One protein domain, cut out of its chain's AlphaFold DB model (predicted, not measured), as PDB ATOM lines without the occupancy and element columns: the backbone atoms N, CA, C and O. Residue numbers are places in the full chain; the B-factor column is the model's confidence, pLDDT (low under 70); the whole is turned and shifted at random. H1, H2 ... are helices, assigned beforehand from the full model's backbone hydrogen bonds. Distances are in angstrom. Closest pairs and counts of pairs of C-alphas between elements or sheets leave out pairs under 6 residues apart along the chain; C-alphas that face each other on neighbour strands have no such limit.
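This is residues 15 to 116 of the 182 residues of an uncharacterized protein of Vibrio cholerae (UniProt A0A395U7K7). A helical hairpin, H1 and H2, stands at one end of an open frame; a thin link, residues 55 to 62, joins it to the short helix H3, which makes a corner with one end of the very long helix H4. Residues 89 to 116 of H4 stick out as a free arm, as do residues 15 to 28 of H1. The 102 printed residues hold four named helices, in the order H1, H2, H3, H4, and no named strand; the class is all helix. The whole is extended, with a radius of gyration of the C-alphas of 21.6 A, and flat, spanning 61 by 47 by 24 A.

H1, residues 15 to 37, and H2, residues 41 to 54, form a helical hairpin, at a shallow tilt of 22 degrees, opposite ways. They touch through residues 33 to 37 of H1 and 43 to 48 of H2 alone; the closest C-alphas, of Ala 37 and Ala 44, are 5.1 A apart. H2 is apart from H3, residues 63 to 72. H3 touches H4, residues 76 to 116, at a steep tilt of 53 degrees, opposite ways; the closest C-alphas, of Ile 66 and Pro 77, are 5.8 A apart. H4 touches H3 with residues 76 to 77 alone. H1 is apart from H3 and H4, and H2 is apart from H4. Every O i to N i+4 pair is within hydrogen-bond range in H1, H2 and H4; in H3, 4 of 6 are.

H1 begins at C-alpha 15, (-16.749, -7.320, -29.931), and measures 32.7 A from first to last C-alpha. H2 measures 20.3 A and H3 15.0 A. H4 measures 58.7 A, from C-alpha 76 at (-28.556, -17.661, -12.883) to C-alpha 116 at (21.800, -16.331, -43.049).

The two C-alphas farthest apart, of Leu 71 and Gln 116, are 66.2 A apart. The printed part has no cut. The links H1 to H2 and H3 to H4 are tight, and H2 to H3 is short. The mean pLDDT of the printed part is 80.5; residues 15 to 29, 53 to 54 and 56 to 57 are under 70.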
ATOM      1  N   ASN A  15     -17.815  -7.546 -30.917       48.56
ATOM      2  CA  ASN A  15     -16.749  -7.320 -29.931       48.56
ATOM      3  C   ASN A  15     -15.843  -6.137 -30.304       48.56
ATOM      4  O   ASN A  15     -15.406  -5.400 -29.423       48.56
ATOM      5  N   ALA A  16     -15.563  -5.932 -31.596       39.78
ATOM      6  CA  ALA A  16     -14.792  -4.780 -32.059       39.78
ATOM      7  C   ALA A  16     -15.548  -3.462 -31.813       39.78
ATOM      8  O   ALA A  16     -14.964  -2.514 -31.294       39.78
ATOM      9  N   LYS A  17     -16.863  -3.426 -32.078       40.91
ATOM     10  CA  LYS A  17     -17.702  -2.244 -31.812       40.91
ATOM     11  C   LYS A  17     -17.898  -1.945 -30.324       40.91
ATOM     12  O   LYS A  17     -17.862  -0.777 -29.941       40.91
ATOM     13  N   GLU A  18     -18.067  -2.953 -29.467       47.44
ATOM     14  CA  GLU A  18     -18.099  -2.735 -28.011       47.44
ATOM     15  C   GLU A  18     -16.731  -2.287 -27.472       47.44
ATOM     16  O   GLU A  18     -16.673  -1.442 -26.581       47.44
ATOM     17  N   SER A  19     -15.619  -2.774 -28.031       44.22
ATOM     18  CA  SER A  19     -14.279  -2.349 -27.606       44.22
ATOM     19  C   SER A  19     -13.929  -0.914 -28.029       44.22
ATOM     20  O   SER A  19     -13.260  -0.226 -27.262       44.22
ATOM     21  N   GLU A  20     -14.384  -0.443 -29.196       42.44
ATOM     22  CA  GLU A  20     -14.196   0.950 -29.653       42.44
ATOM     23  C   GLU A  20     -15.086   1.948 -28.894       42.44
ATOM     24  O   GLU A  20     -14.666   3.067 -28.594       42.44
ATOM     25  N   THR A  21     -16.303   1.540 -28.523       45.75
ATOM     26  CA  THR A  21     -17.203   2.391 -27.726       45.75
ATOM     27  C   THR A  21     -16.645   2.584 -26.309       45.75
ATOM     28  O   THR A  21     -16.594   3.703 -25.806       45.75
ATOM     29  N   ASN A  22     -16.094   1.523 -25.707       50.06
ATOM     30  CA  ASN A  22     -15.466   1.589 -24.386       50.06
ATOM     31  C   ASN A  22     -14.139   2.380 -24.366       50.06
ATOM     32  O   ASN A  22     -13.822   2.988 -23.343       50.06
ATOM     33  N   SER A  23     -13.359   2.405 -25.458       52.34
ATOM     34  CA  SER A  23     -12.132   3.221 -25.525       52.34
ATOM     35  C   SER A  23     -12.440   4.711 -25.697       52.34
ATOM     36  O   SER A  23     -11.829   5.540 -25.030       52.34
ATOM     37  N   SER A  24     -13.437   5.046 -26.525       54.97
ATOM     38  CA  SER A  24     -13.946   6.415 -26.692       54.97
ATOM     39  C   SER A  24     -14.489   6.985 -25.376       54.97
ATOM     40  O   SER A  24     -14.218   8.134 -25.027       54.97
ATOM     41  N   ASP A  25     -15.230   6.177 -24.616       59.12
ATOM     42  CA  ASP A  25     -15.782   6.596 -23.330       59.12
ATOM     43  C   ASP A  25     -14.687   6.763 -22.263       59.12
ATOM     44  O   ASP A  25     -14.746   7.701 -21.468       59.12
ATOM     45  N   ALA A  26     -13.642   5.928 -22.277       60.28
ATOM     46  CA  ALA A  26     -12.487   6.070 -21.390       60.28
ATOM     47  C   ALA A  26     -11.693   7.363 -21.662       60.28
ATOM     48  O   ALA A  26     -11.388   8.101 -20.723       60.28
ATOM     49  N   GLU A  27     -11.437   7.687 -22.935       64.38
ATOM     50  CA  GLU A  27     -10.786   8.940 -23.351       64.38
ATOM     51  C   GLU A  27     -11.643  10.173 -23.002       64.38
ATOM     52  O   GLU A  27     -11.135  11.206 -22.552       64.38
ATOM     53  N   ALA A  28     -12.968  10.067 -23.141       69.94
ATOM     54  CA  ALA A  28     -13.898  11.122 -22.751       69.94
ATOM     55  C   ALA A  28     -13.926  11.345 -21.227       69.94
ATOM     56  O   ALA A  28     -13.982  12.495 -20.775       69.94
ATOM     57  N   ILE A  29     -13.861  10.271 -20.433       67.62
ATOM     58  CA  ILE A  29     -13.794  10.319 -18.967       67.62
ATOM     59  C   ILE A  29     -12.470  10.940 -18.502       67.62
ATOM     60  O   ILE A  29     -12.480  11.803 -17.620       67.62
ATOM     61  N   GLU A  30     -11.349  10.571 -19.123       71.88
ATOM     62  CA  GLU A  30     -10.026  11.128 -18.827       71.88
ATOM     63  C   GLU A  30      -9.977  12.639 -19.107       71.88
ATOM     64  O   GLU A  30      -9.594  13.427 -18.237       71.88
ATOM     65  N   GLY A  31     -10.513  13.078 -20.252       75.38
ATOM     66  CA  GLY A  31     -10.612  14.501 -20.583       75.38
ATOM     67  C   GLY A  31     -11.553  15.299 -19.665       75.38
ATOM     68  O   GLY A  31     -11.381  16.509 -19.492       75.38
ATOM     69  N   VAL A  32     -12.564  14.665 -19.057       75.62
ATOM     70  CA  VAL A  32     -13.425  15.297 -18.037       75.62
ATOM     71  C   VAL A  32     -12.699  15.395 -16.693       75.62
ATOM     72  O   VAL A  32     -12.749  16.456 -16.065       75.62
ATOM     73  N   LEU A  33     -11.995  14.343 -16.272       73.94
ATOM     74  CA  LEU A  33     -11.209  14.328 -15.035       73.94
ATOM     75  C   LEU A  33     -10.091  15.376 -15.062       73.94
ATOM     76  O   LEU A  33      -9.919  16.097 -14.081       73.94
ATOM     77  N   GLU A  34      -9.406  15.546 -16.195       77.25
ATOM     78  CA  GLU A  34      -8.362  16.563 -16.368       77.25
ATOM     79  C   GLU A  34      -8.919  17.994 -16.235       77.25
ATOM     80  O   GLU A  34      -8.341  18.858 -15.566       77.25
ATOM     81  N   ARG A  35     -10.106  18.250 -16.808       77.44
ATOM     82  CA  ARG A  35     -10.791  19.550 -16.688       77.44
ATOM     83  C   ARG A  35     -11.245  19.850 -15.261       77.44
ATOM     84  O   ARG A  35     -11.211  21.011 -14.851       77.44
ATOM     85  N   ILE A  36     -11.675  18.833 -14.516       75.88
ATOM     86  CA  ILE A  36     -12.109  18.980 -13.122       75.88
ATOM     87  C   ILE A  36     -10.893  19.156 -12.209       75.88
ATOM     88  O   ILE A  36     -10.903  20.073 -11.397       75.88
ATOM     89  N   ALA A  37      -9.813  18.397 -12.415       79.00
ATOM     90  CA  ALA A  37      -8.576  18.502 -11.636       79.00
ATOM     91  C   ALA A  37      -7.943  19.902 -11.698       79.00
ATOM     92  O   ALA A  37      -7.375  20.376 -10.717       79.00
ATOM     93  N   LYS A  38      -8.094  20.603 -12.831       80.25
ATOM     94  CA  LYS A  38      -7.623  21.987 -13.004       80.25
ATOM     95  C   LYS A  38      -8.434  23.021 -12.209       80.25
ATOM     96  O   LYS A  38      -7.930  24.111 -11.946       80.25
ATOM     97  N   LYS A  39      -9.690  22.715 -11.872       83.00
ATOM     98  CA  LYS A  39     -10.619  23.633 -11.192       83.00
ATOM     99  C   LYS A  39     -10.795  23.296  -9.710       83.00
ATOM    100  O   LYS A  39     -10.908  24.213  -8.904       83.00
ATOM    101  N   ASP A  40     -10.815  22.009  -9.375       83.62
ATOM    102  CA  ASP A  40     -10.915  21.476  -8.020       83.62
ATOM    103  C   ASP A  40     -10.240  20.085  -7.945       83.62
ATOM    104  O   ASP A  40     -10.796  19.090  -8.431       83.62
ATOM    105  N   PRO A  41      -9.034  19.991  -7.352       79.31
ATOM    106  CA  PRO A  41      -8.291  18.739  -7.281       79.31
ATOM    107  C   PRO A  41      -8.931  17.718  -6.328       79.31
ATOM    108  O   PRO A  41      -8.816  16.518  -6.568       79.31
ATOM    109  N   GLU A  42      -9.642  18.147  -5.280       81.00
ATOM    110  CA  GLU A  42     -10.255  17.221  -4.315       81.00
ATOM    111  C   GLU A  42     -11.506  16.544  -4.889       81.00
ATOM    112  O   GLU A  42     -11.766  15.364  -4.633       81.00
ATOM    113  N   ALA A  43     -12.273  17.269  -5.710       80.94
ATOM    114  CA  ALA A  43     -13.412  16.709  -6.431       80.94
ATOM    115  C   ALA A  43     -12.976  15.692  -7.498       80.94
ATOM    116  O   ALA A  43     -13.629  14.659  -7.659       80.94
ATOM    117  N   ALA A  44     -11.859  15.941  -8.190       78.94
ATOM    118  CA  ALA A  44     -11.326  15.020  -9.195       78.94
ATOM    119  C   ALA A  44     -10.937  13.661  -8.590       78.94
ATOM    120  O   ALA A  44     -11.272  12.622  -9.158       78.94
ATOM    121  N   VAL A  45     -10.315  13.661  -7.404       79.81
ATOM    122  CA  VAL A  45      -9.957  12.424  -6.689       79.81
ATOM    123  C   VAL A  45     -11.210  11.626  -6.320       79.81
ATOM    124  O   VAL A  45     -11.300  10.451  -6.669       79.81
ATOM    125  N   LYS A  46     -12.231  12.263  -5.732       82.50
ATOM    126  CA  LYS A  46     -13.490  11.581  -5.362       82.50
ATOM    127  C   LYS A  46     -14.230  10.989  -6.562       82.50
ATOM    128  O   LYS A  46     -14.795   9.902  -6.466       82.50
ATOM    129  N   ILE A  47     -14.231  11.692  -7.695       79.31
ATOM    130  CA  ILE A  47     -14.862  11.209  -8.928       79.31
ATOM    131  C   ILE A  47     -14.057  10.046  -9.515       79.31
ATOM    132  O   ILE A  47     -14.648   9.056  -9.937       79.31
ATOM    133  N   SER A  48     -12.723  10.116  -9.488       77.50
ATOM    134  CA  SER A  48     -11.862   9.022  -9.951       77.50
ATOM    135  C   SER A  48     -12.055   7.746  -9.124       77.50
ATOM    136  O   SER A  48     -12.225   6.670  -9.693       77.50
ATOM    137  N   GLU A  49     -12.152   7.863  -7.796       79.06
ATOM    138  CA  GLU A  49     -12.429   6.733  -6.901       79.06
ATOM    139  C   GLU A  49     -13.806   6.122  -7.182       79.06
ATOM    140  O   GLU A  49     -13.947   4.900  -7.243       79.06
ATOM    141  N   TYR A  50     -14.816   6.964  -7.412       78.62
ATOM    142  CA  TYR A  50     -16.168   6.521  -7.748       78.62
ATOM    143  C   TYR A  50     -16.226   5.780  -9.093       78.62
ATOM    144  O   TYR A  50     -16.896   4.753  -9.213       78.62
ATOM    145  N   ILE A  51     -15.496   6.265 -10.101       74.88
ATOM    146  CA  ILE A  51     -15.416   5.629 -11.420       74.88
ATOM    147  C   ILE A  51     -14.706   4.280 -11.309       74.88
ATOM    148  O   ILE A  51     -15.233   3.284 -11.792       74.88
ATOM    149  N   VAL A  52     -13.574   4.199 -10.605       72.38
ATOM    150  CA  VAL A  52     -12.850   2.931 -10.403       72.38
ATOM    151  C   VAL A  52     -13.715   1.887  -9.687       72.38
ATOM    152  O   VAL A  52     -13.634   0.702 -10.004       72.38
ATOM    153  N   GLN A  53     -14.587   2.303  -8.764       69.25
ATOM    154  CA  GLN A  53     -15.522   1.392  -8.092       69.25
ATOM    155  C   GLN A  53     -16.656   0.894  -8.999       69.25
ATOM    156  O   GLN A  53     -17.145  -0.217  -8.799       69.25
ATOM    157  N   LYS A  54     -17.084   1.703  -9.976       68.44
ATOM    158  CA  LYS A  54     -18.178   1.391 -10.911       68.44
ATOM    159  C   LYS A  54     -17.709   0.653 -12.167       68.44
ATOM    160  O   LYS A  54     -18.490  -0.099 -12.749       68.44
ATOM    161  N   VAL A  55     -16.465   0.859 -12.600       70.00
ATOM    162  CA  VAL A  55     -15.903   0.215 -13.794       70.00
ATOM    163  C   VAL A  55     -15.337  -1.153 -13.413       70.00
ATOM    164  O   VAL A  55     -14.191  -1.302 -12.981       70.00
ATOM    165  N   HIS A  56     -16.158  -2.184 -13.591       63.47
ATOM    166  CA  HIS A  56     -15.744  -3.561 -13.364       63.47
ATOM    167  C   HIS A  56     -14.924  -4.084 -14.543       63.47
ATOM    168  O   HIS A  56     -15.391  -4.139 -15.675       63.47
ATOM    169  N   HIS A  57     -13.698  -4.510 -14.252       66.06
ATOM    170  CA  HIS A  57     -12.819  -5.148 -15.222       66.06
ATOM    171  C   HIS A  57     -12.781  -6.650 -14.951       66.06
ATOM    172  O   HIS A  57     -12.277  -7.099 -13.923       66.06
ATOM    173  N   GLY A  58     -13.313  -7.436 -15.880       70.75
ATOM    174  CA  GLY A  58     -13.330  -8.891 -15.782       70.75
ATOM    175  C   GLY A  58     -14.643  -9.490 -16.279       70.75
ATOM    176  O   GLY A  58     -15.575  -8.765 -16.601       70.75
ATOM    177  N   PRO A  59     -14.734 -10.826 -16.353       78.31
ATOM    178  CA  PRO A  59     -15.914 -11.514 -16.876       78.31
ATOM    179  C   PRO A  59     -17.085 -11.568 -15.879       78.31
ATOM    180  O   PRO A  59     -18.121 -12.142 -16.202       78.31
ATOM    181  N   MET A  60     -16.912 -11.042 -14.660       81.38
ATOM    182  CA  MET A  60     -17.919 -11.095 -13.605       81.38
ATOM    183  C   MET A  60     -18.605  -9.725 -13.469       81.38
ATOM    184  O   MET A  60     -17.902  -8.721 -13.349       81.38
ATOM    185  N   PRO A  61     -19.949  -9.672 -13.478       83.31
ATOM    186  CA  PRO A  61     -20.689  -8.428 -13.281       83.31
ATOM    187  C   PRO A  61     -20.606  -7.947 -11.826       83.31
ATOM    188  O   PRO A  61     -20.117  -8.662 -10.944       83.31
ATOM    189  N   SER A  62     -21.101  -6.735 -11.564       85.19
ATOM    190  CA  SER A  62     -21.077  -6.165 -10.218       85.19
ATOM    191  C   SER A  62     -21.860  -7.041  -9.221       85.19
ATOM    192  O   SER A  62     -22.855  -7.675  -9.590       85.19
ATOM    193  N   PRO A  63     -21.479  -7.069  -7.932       83.25
ATOM    194  CA  PRO A  63     -22.234  -7.798  -6.911       83.25
ATOM    195  C   PRO A  63     -23.700  -7.357  -6.790       83.25
ATOM    196  O   PRO A  63     -24.544  -8.154  -6.376       83.25
ATOM    197  N   GLU A  64     -24.011  -6.103  -7.130       85.44
ATOM    198  CA  GLU A  64     -25.382  -5.584  -7.158       85.44
ATOM    199  C   GLU A  64     -26.181  -6.197  -8.315       85.44
ATOM    200  O   GLU A  64     -27.289  -6.691  -8.096       85.44
ATOM    201  N   ASP A  65     -25.587  -6.284  -9.506       84.50
ATOM    202  CA  ASP A  65     -26.220  -6.895 -10.680       84.50
ATOM    203  C   ASP A  65     -26.443  -8.398 -10.480       84.50
ATOM    204  O   ASP A  65     -27.505  -8.922 -10.813       84.50
ATOM    205  N   ILE A  66     -25.489  -9.098  -9.853       86.06
ATOM    206  CA  ILE A  66     -25.618 -10.522  -9.493       86.06
ATOM    207  C   ILE A  66     -26.850 -10.759  -8.611       86.06
ATOM    208  O   ILE A  66     -27.580 -11.735  -8.803       86.06
ATOM    209  N   ARG A  67     -27.119  -9.857  -7.659       85.69
ATOM    210  CA  ARG A  67     -28.329  -9.926  -6.826       85.69
ATOM    211  C   ARG A  67     -29.588  -9.668  -7.649       85.69
ATOM    212  O   ARG A  67     -30.584 -10.350  -7.430       85.69
ATOM    213  N   GLY A  68     -29.535  -8.743  -8.607       87.31
ATOM    214  CA  GLY A  68     -30.622  -8.500  -9.560       87.31
ATOM    215  C   GLY A  68     -30.967  -9.742 -10.388       87.31
ATOM    216  O   GLY A  68     -32.138 -10.092 -10.525       87.31
ATOM    217  N   TYR A  69     -29.956 -10.477 -10.852       87.25
ATOM    218  CA  TYR A  69     -30.130 -11.733 -11.587       87.25
ATOM    219  C   TYR A  69     -30.734 -12.861 -10.741       87.25
ATOM    220  O   TYR A  69     -31.499 -13.676 -11.252       87.25
ATOM    221  N   ALA A  70     -30.466 -12.890  -9.433       88.75
ATOM    222  CA  ALA A  70     -31.095 -13.858  -8.533       88.75
ATOM    223  C   ALA A  70     -32.624 -13.672  -8.434       88.75
ATOM    224  O   ALA A  70     -33.342 -14.641  -8.174       88.75
ATOM    225  N   LEU A  71     -33.119 -12.444  -8.648       90.19
ATOM    226  CA  LEU A  71     -34.551 -12.127  -8.639       90.19
ATOM    227  C   LEU A  71     -35.267 -12.611  -9.906       90.19
ATOM    228  O   LEU A  71     -36.455 -12.918  -9.842       90.19
ATOM    229  N   THR A  72     -34.571 -12.689 -11.045       89.12
ATOM    230  CA  THR A  72     -35.152 -13.183 -12.304       89.12
ATOM    231  C   THR A  72     -35.131 -14.705 -12.366       89.12
ATOM    232  O   THR A  72     -36.144 -15.326 -12.687       89.12
ATOM    233  N   GLN A  73     -34.000 -15.321 -12.017       87.31
ATOM    234  CA  GLN A  73     -33.860 -16.768 -11.945       87.31
ATOM    235  C   GLN A  73     -32.852 -17.148 -10.857       87.31
ATOM    236  O   GLN A  73     -31.687 -16.763 -10.892       87.31
ATOM    237  N   LYS A  74     -33.296 -17.985  -9.914       88.19
ATOM    238  CA  LYS A  74     -32.519 -18.363  -8.722       88.19
ATOM    239  C   LYS A  74     -31.162 -19.022  -9.038       88.19
ATOM    240  O   LYS A  74     -30.229 -18.863  -8.264       88.19
ATOM    241  N   ASP A  75     -31.069 -19.734 -10.162       90.50
ATOM    242  CA  ASP A  75     -29.884 -20.488 -10.618       90.50
ATOM    243  C   ASP A  75     -28.921 -19.663 -11.503       90.50
ATOM    244  O   ASP A  75     -27.804 -20.079 -11.812       90.50
ATOM    245  N   LEU A  76     -29.331 -18.464 -11.935       89.25
ATOM    246  CA  LEU A  76     -28.556 -17.661 -12.883       89.25
ATOM    247  C   LEU A  76     -27.202 -17.187 -12.324       89.25
ATOM    248  O   LEU A  76     -26.208 -17.326 -13.039       89.25
ATOM    249  N   PRO A  77     -27.107 -16.695 -11.068       89.81
ATOM    250  CA  PRO A  77     -25.829 -16.283 -10.482       89.81
ATOM    251  C   PRO A  77     -24.770 -17.389 -10.483       89.81
ATOM    252  O   PRO A  77     -23.615 -17.153 -10.836       89.81
ATOM    253  N   GLU A  78     -25.172 -18.608 -10.123       89.75
ATOM    254  CA  GLU A  78     -24.280 -19.764 -10.051       89.75
ATOM    255  C   GLU A  78     -23.802 -20.168 -11.450       89.75
ATOM    256  O   GLU A  78     -22.602 -20.322 -11.686       89.75
ATOM    257  N   ARG A  79     -24.715 -20.208 -12.426       90.19
ATOM    258  CA  ARG A  79     -24.373 -20.467 -13.830       90.19
ATOM    259  C   ARG A  79     -23.416 -19.422 -14.411       90.19
ATOM    260  O   ARG A  79     -22.496 -19.787 -15.145       90.19
ATOM    261  N   MET A  80     -23.610 -18.141 -14.096       88.50
ATOM    262  CA  MET A  80     -22.718 -17.061 -14.537       88.50
ATOM    263  C   MET A  80     -21.319 -17.208 -13.940       88.50
ATOM    264  O   MET A  80     -20.333 -17.040 -14.654       88.50
ATOM    265  N   MET A  81     -21.224 -17.587 -12.664       89.38
ATOM    266  CA  MET A  81     -19.946 -17.858 -12.006       89.38
ATOM    267  C   MET A  81     -19.207 -19.027 -12.675       89.38
ATOM    268  O   MET A  81     -18.033 -18.891 -13.014       89.38
ATOM    269  N   VAL A  82     -19.903 -20.131 -12.973       92.50
ATOM    270  CA  VAL A  82     -19.316 -21.281 -13.687       92.50
ATOM    271  C   VAL A  82     -18.843 -20.891 -15.090       92.50
ATOM    272  O   VAL A  82     -17.747 -21.268 -15.506       92.50
ATOM    273  N   MET A  83     -19.630 -20.110 -15.834       89.75
ATOM    274  CA  MET A  83     -19.219 -19.623 -17.156       89.75
ATOM    275  C   MET A  83     -18.010 -18.687 -17.075       89.75
ATOM    276  O   MET A  83     -17.102 -18.803 -17.901       89.75
ATOM    277  N   ALA A  84     -17.956 -17.809 -16.072       90.31
ATOM    278  CA  ALA A  84     -16.812 -16.938 -15.834       90.31
ATOM    279  C   ALA A  84     -15.547 -17.747 -15.507       90.31
ATOM    280  O   ALA A  84     -14.488 -17.472 -16.075       90.31
ATOM    281  N   GLU A  85     -15.646 -18.794 -14.682       90.69
ATOM    282  CA  GLU A  85     -14.528 -19.708 -14.412       90.69
ATOM    283  C   GLU A  85     -14.040 -20.416 -15.681       90.69
ATOM    284  O   GLU A  85     -12.835 -20.499 -15.929       90.69
ATOM    285  N   VAL A  86     -14.961 -20.924 -16.507       93.69
ATOM    286  CA  VAL A  86     -14.617 -21.585 -17.774       93.69
ATOM    287  C   VAL A  86     -13.938 -20.603 -18.727       93.69
ATOM    288  O   VAL A  86     -12.906 -20.937 -19.315       93.69
ATOM    289  N   ALA A  87     -14.460 -19.382 -18.846       89.75
ATOM    290  CA  ALA A  87     -13.870 -18.334 -19.669       89.75
ATOM    291  C   ALA A  87     -12.459 -17.960 -19.187       89.75
ATOM    292  O   ALA A  87     -11.536 -17.877 -19.998       89.75
ATOM    293  N   GLN A  88     -12.257 -17.808 -17.874       90.25
ATOM    294  CA  GLN A  88     -10.940 -17.528 -17.296       90.25
ATOM    295  C   GLN A  88      -9.953 -18.675 -17.532       90.25
ATOM    296  O   GLN A  88      -8.833 -18.427 -17.983       90.25
ATOM    297  N   ARG A  89     -10.363 -19.932 -17.310       92.25
ATOM    298  CA  ARG A  89      -9.520 -21.108 -17.586       92.25
ATOM    299  C   ARG A  89      -9.152 -21.207 -19.064       92.25
ATOM    300  O   ARG A  89      -8.004 -21.503 -19.384       92.25
ATOM    301  N   ASN A  90     -10.093 -20.945 -19.969       93.38
ATOM    302  CA  ASN A  90      -9.820 -20.957 -21.405       93.38
ATOM    303  C   ASN A  90      -8.860 -19.832 -21.801       93.38
ATOM    304  O   ASN A  90      -7.901 -20.083 -22.527       93.38
ATOM    305  N   LYS A  91      -9.051 -18.615 -21.275       90.56
ATOM    306  CA  LYS A  91      -8.137 -17.490 -21.514       90.56
ATOM    307  C   LYS A  91      -6.719 -17.798 -21.025       90.56
ATOM    308  O   LYS A  91      -5.772 -17.532 -21.758       90.56
ATOM    309  N   ALA A  92      -6.576 -18.406 -19.846       92.25
ATOM    310  CA  ALA A  92      -5.280 -18.831 -19.317       92.25
ATOM    311  C   ALA A  92      -4.597 -19.862 -20.235       92.25
ATOM    312  O   ALA A  92      -3.456 -19.658 -20.640       92.25
ATOM    313  N   LYS A  93      -5.325 -20.899 -20.673       94.62
ATOM    314  CA  LYS A  93      -4.809 -21.897 -21.629       94.62
ATOM    315  C   LYS A  93      -4.367 -21.272 -22.953       94.62
ATOM    316  O   LYS A  93      -3.345 -21.658 -23.518       94.62
ATOM    317  N   HIS A  94      -5.135 -20.315 -23.475       92.81
ATOM    318  CA  HIS A  94      -4.757 -19.606 -24.695       92.81
ATOM    319  C   HIS A  94      -3.521 -18.733 -24.482       92.81
ATOM    320  O   HIS A  94      -2.648 -18.732 -25.343       92.81
ATOM    321  N   ALA A  95      -3.408 -18.046 -23.343       93.94
ATOM    322  CA  ALA A  95      -2.229 -17.255 -23.010       93.94
ATOM    323  C   ALA A  95      -0.962 -18.125 -22.941       93.94
ATOM    324  O   ALA A  95       0.038 -17.783 -23.566       93.94
ATOM    325  N   GLU A  96      -1.024 -19.283 -22.279       95.38
ATOM    326  CA  GLU A  96       0.085 -20.247 -22.229       95.38
ATOM    327  C   GLU A  96       0.494 -20.714 -23.629       95.38
ATOM    328  O   GLU A  96       1.672 -20.671 -23.986       95.38
ATOM    329  N   LYS A  97      -0.483 -21.081 -24.466       95.88
ATOM    330  CA  LYS A  97      -0.220 -21.507 -25.845       95.88
ATOM    331  C   LYS A  97       0.385 -20.389 -26.694       95.88
ATOM    332  O   LYS A  97       1.249 -20.655 -27.525       95.88
ATOM    333  N   ILE A  98      -0.056 -19.146 -26.506       95.19
ATOM    334  CA  ILE A  98       0.513 -17.985 -27.200       95.19
ATOM    335  C   ILE A  98       1.975 -17.797 -26.792       95.19
ATOM    336  O   ILE A  98       2.820 -17.613 -27.666       95.19
ATOM    337  N   ILE A  99       2.288 -17.897 -25.497       95.31
ATOM    338  CA  ILE A  99       3.665 -17.803 -24.992       95.31
ATOM    339  C   ILE A  99       4.527 -18.927 -25.580       95.31
ATOM    340  O   ILE A  99       5.625 -18.663 -26.063       95.31
ATOM    341  N   GLU A 100       4.019 -20.161 -25.614       96.12
ATOM    342  CA  GLU A 100       4.731 -21.302 -26.198       96.12
ATOM    343  C   GLU A 100       5.010 -21.104 -27.697       96.12
ATOM    344  O   GLU A 100       6.124 -21.338 -28.168       96.12
ATOM    345  N   LEU A 101       4.014 -20.649 -28.463       94.69
ATOM    346  CA  LEU A 101       4.174 -20.380 -29.893       94.69
ATOM    347  C   LEU A 101       5.171 -19.248 -30.146       94.69
ATOM    348  O   LEU A 101       6.000 -19.365 -31.044       94.69
ATOM    349  N   LYS A 102       5.135 -18.189 -29.331       94.38
ATOM    350  CA  LYS A 102       6.092 -17.079 -29.407       94.38
ATOM    351  C   LYS A 102       7.513 -17.528 -29.078       94.38
ATOM    352  O   LYS A 102       8.441 -17.133 -29.774       94.38
ATOM    353  N   ALA A 103       7.689 -18.396 -28.084       94.50
ATOM    354  CA  ALA A 103       8.993 -18.972 -27.767       94.50
ATOM    355  C   ALA A 103       9.554 -19.789 -28.945       94.50
ATOM    356  O   ALA A 103      10.713 -19.616 -29.318       94.50
ATOM    357  N   LYS A 104       8.718 -20.616 -29.588       95.19
ATOM    358  CA  LYS A 104       9.113 -21.367 -30.794       95.19
ATOM    359  C   LYS A 104       9.433 -20.453 -31.975       95.19
ATOM    360  O   LYS A 104      10.366 -20.736 -32.716       95.19
ATOM    361  N   GLU A 105       8.674 -19.375 -32.160       93.50
ATOM    362  CA  GLU A 105       8.915 -18.381 -33.212       93.50
ATOM    363  C   GLU A 105      10.288 -17.713 -33.042       93.50
ATOM    364  O   GLU A 105      11.036 -17.607 -34.013       93.50
ATOM    365  N   ILE A 106      10.656 -17.341 -31.810       93.00
ATOM    366  CA  ILE A 106      11.974 -16.770 -31.494       93.00
ATOM    367  C   ILE A 106      13.087 -17.773 -31.813       93.00
ATOM    368  O   ILE A 106      14.031 -17.420 -32.517       93.00
ATOM    369  N   GLU A 107      12.951 -19.032 -31.384       92.81
ATOM    370  CA  GLU A 107      13.947 -20.080 -31.658       92.81
ATOM    371  C   GLU A 107      14.135 -20.314 -33.169       92.81
ATOM    372  O   GLU A 107      15.249 -20.499 -33.668       92.81
ATOM    373  N   LEU A 108      13.036 -20.301 -33.925       90.75
ATOM    374  CA  LEU A 108      13.062 -20.463 -35.376       90.75
ATOM    375  C   LEU A 108      13.753 -19.259 -36.037       90.75
ATOM    376  O   LEU A 108      14.605 -19.430 -36.912       90.75
ATOM    377  N   ASN A 109      13.437 -18.049 -35.580       93.31
ATOM    378  CA  ASN A 109      14.043 -16.822 -36.081       93.31
ATOM    379  C   ASN A 109      15.558 -16.777 -35.813       93.31
ATOM    380  O   ASN A 109      16.333 -16.454 -36.712       93.31
ATOM    381  N   GLU A 110      16.004 -17.190 -34.623       91.69
ATOM    382  CA  GLU A 110      17.429 -17.314 -34.291       91.69
ATOM    383  C   GLU A 110      18.156 -18.290 -35.226       91.69
ATOM    384  O   GLU A 110      19.242 -17.990 -35.732       91.69
ATOM    385  N   LYS A 111      17.539 -19.440 -35.534       89.25
ATOM    386  CA  LYS A 111      18.095 -20.397 -36.505       89.25
ATOM    387  C   LYS A 111      18.170 -19.807 -37.912       89.25
ATOM    388  O   LYS A 111      19.147 -20.064 -38.616       89.25
ATOM    389  N   HIS A 112      17.176 -19.032 -38.343       84.44
ATOM    390  CA  HIS A 112      17.226 -18.364 -39.647       84.44
ATOM    391  C   HIS A 112      18.338 -17.325 -39.722       84.44
ATOM    392  O   HIS A 112      19.086 -17.340 -40.697       84.44
ATOM    393  N   LEU A 113      18.484 -16.486 -38.696       86.31
ATOM    394  CA  LEU A 113      19.558 -15.496 -38.607       86.31
ATOM    395  C   LEU A 113      20.932 -16.172 -38.647       86.31
ATOM    396  O   LEU A 113      21.766 -15.825 -39.476       86.31
ATOM    397  N   SER A 114      21.131 -17.224 -37.848       88.00
ATOM    398  CA  SER A 114      22.385 -17.984 -37.844       88.00
ATOM    399  C   SER A 114      22.699 -18.611 -39.210       88.00
ATOM    400  O   SER A 114      23.839 -18.563 -39.680       88.00
ATOM    401  N   ASN A 115      21.693 -19.170 -39.888       85.12
ATOM    402  CA  ASN A 115      21.870 -19.729 -41.227       85.12
ATOM    403  C   ASN A 115      22.150 -18.648 -42.282       85.12
ATOM    404  O   ASN A 115      22.963 -18.883 -43.179       85.12
ATOM    405  N   GLN A 116      21.516 -17.476 -42.180       84.06
ATOM    406  CA  GLN A 116      21.800 -16.331 -43.049       84.06
ATOM    407  C   GLN A 116      23.218 -15.806 -42.831       84.06
ATOM    408  O   GLN A 116      23.925 -15.575 -43.806       84.06
TER     409      GLN A 116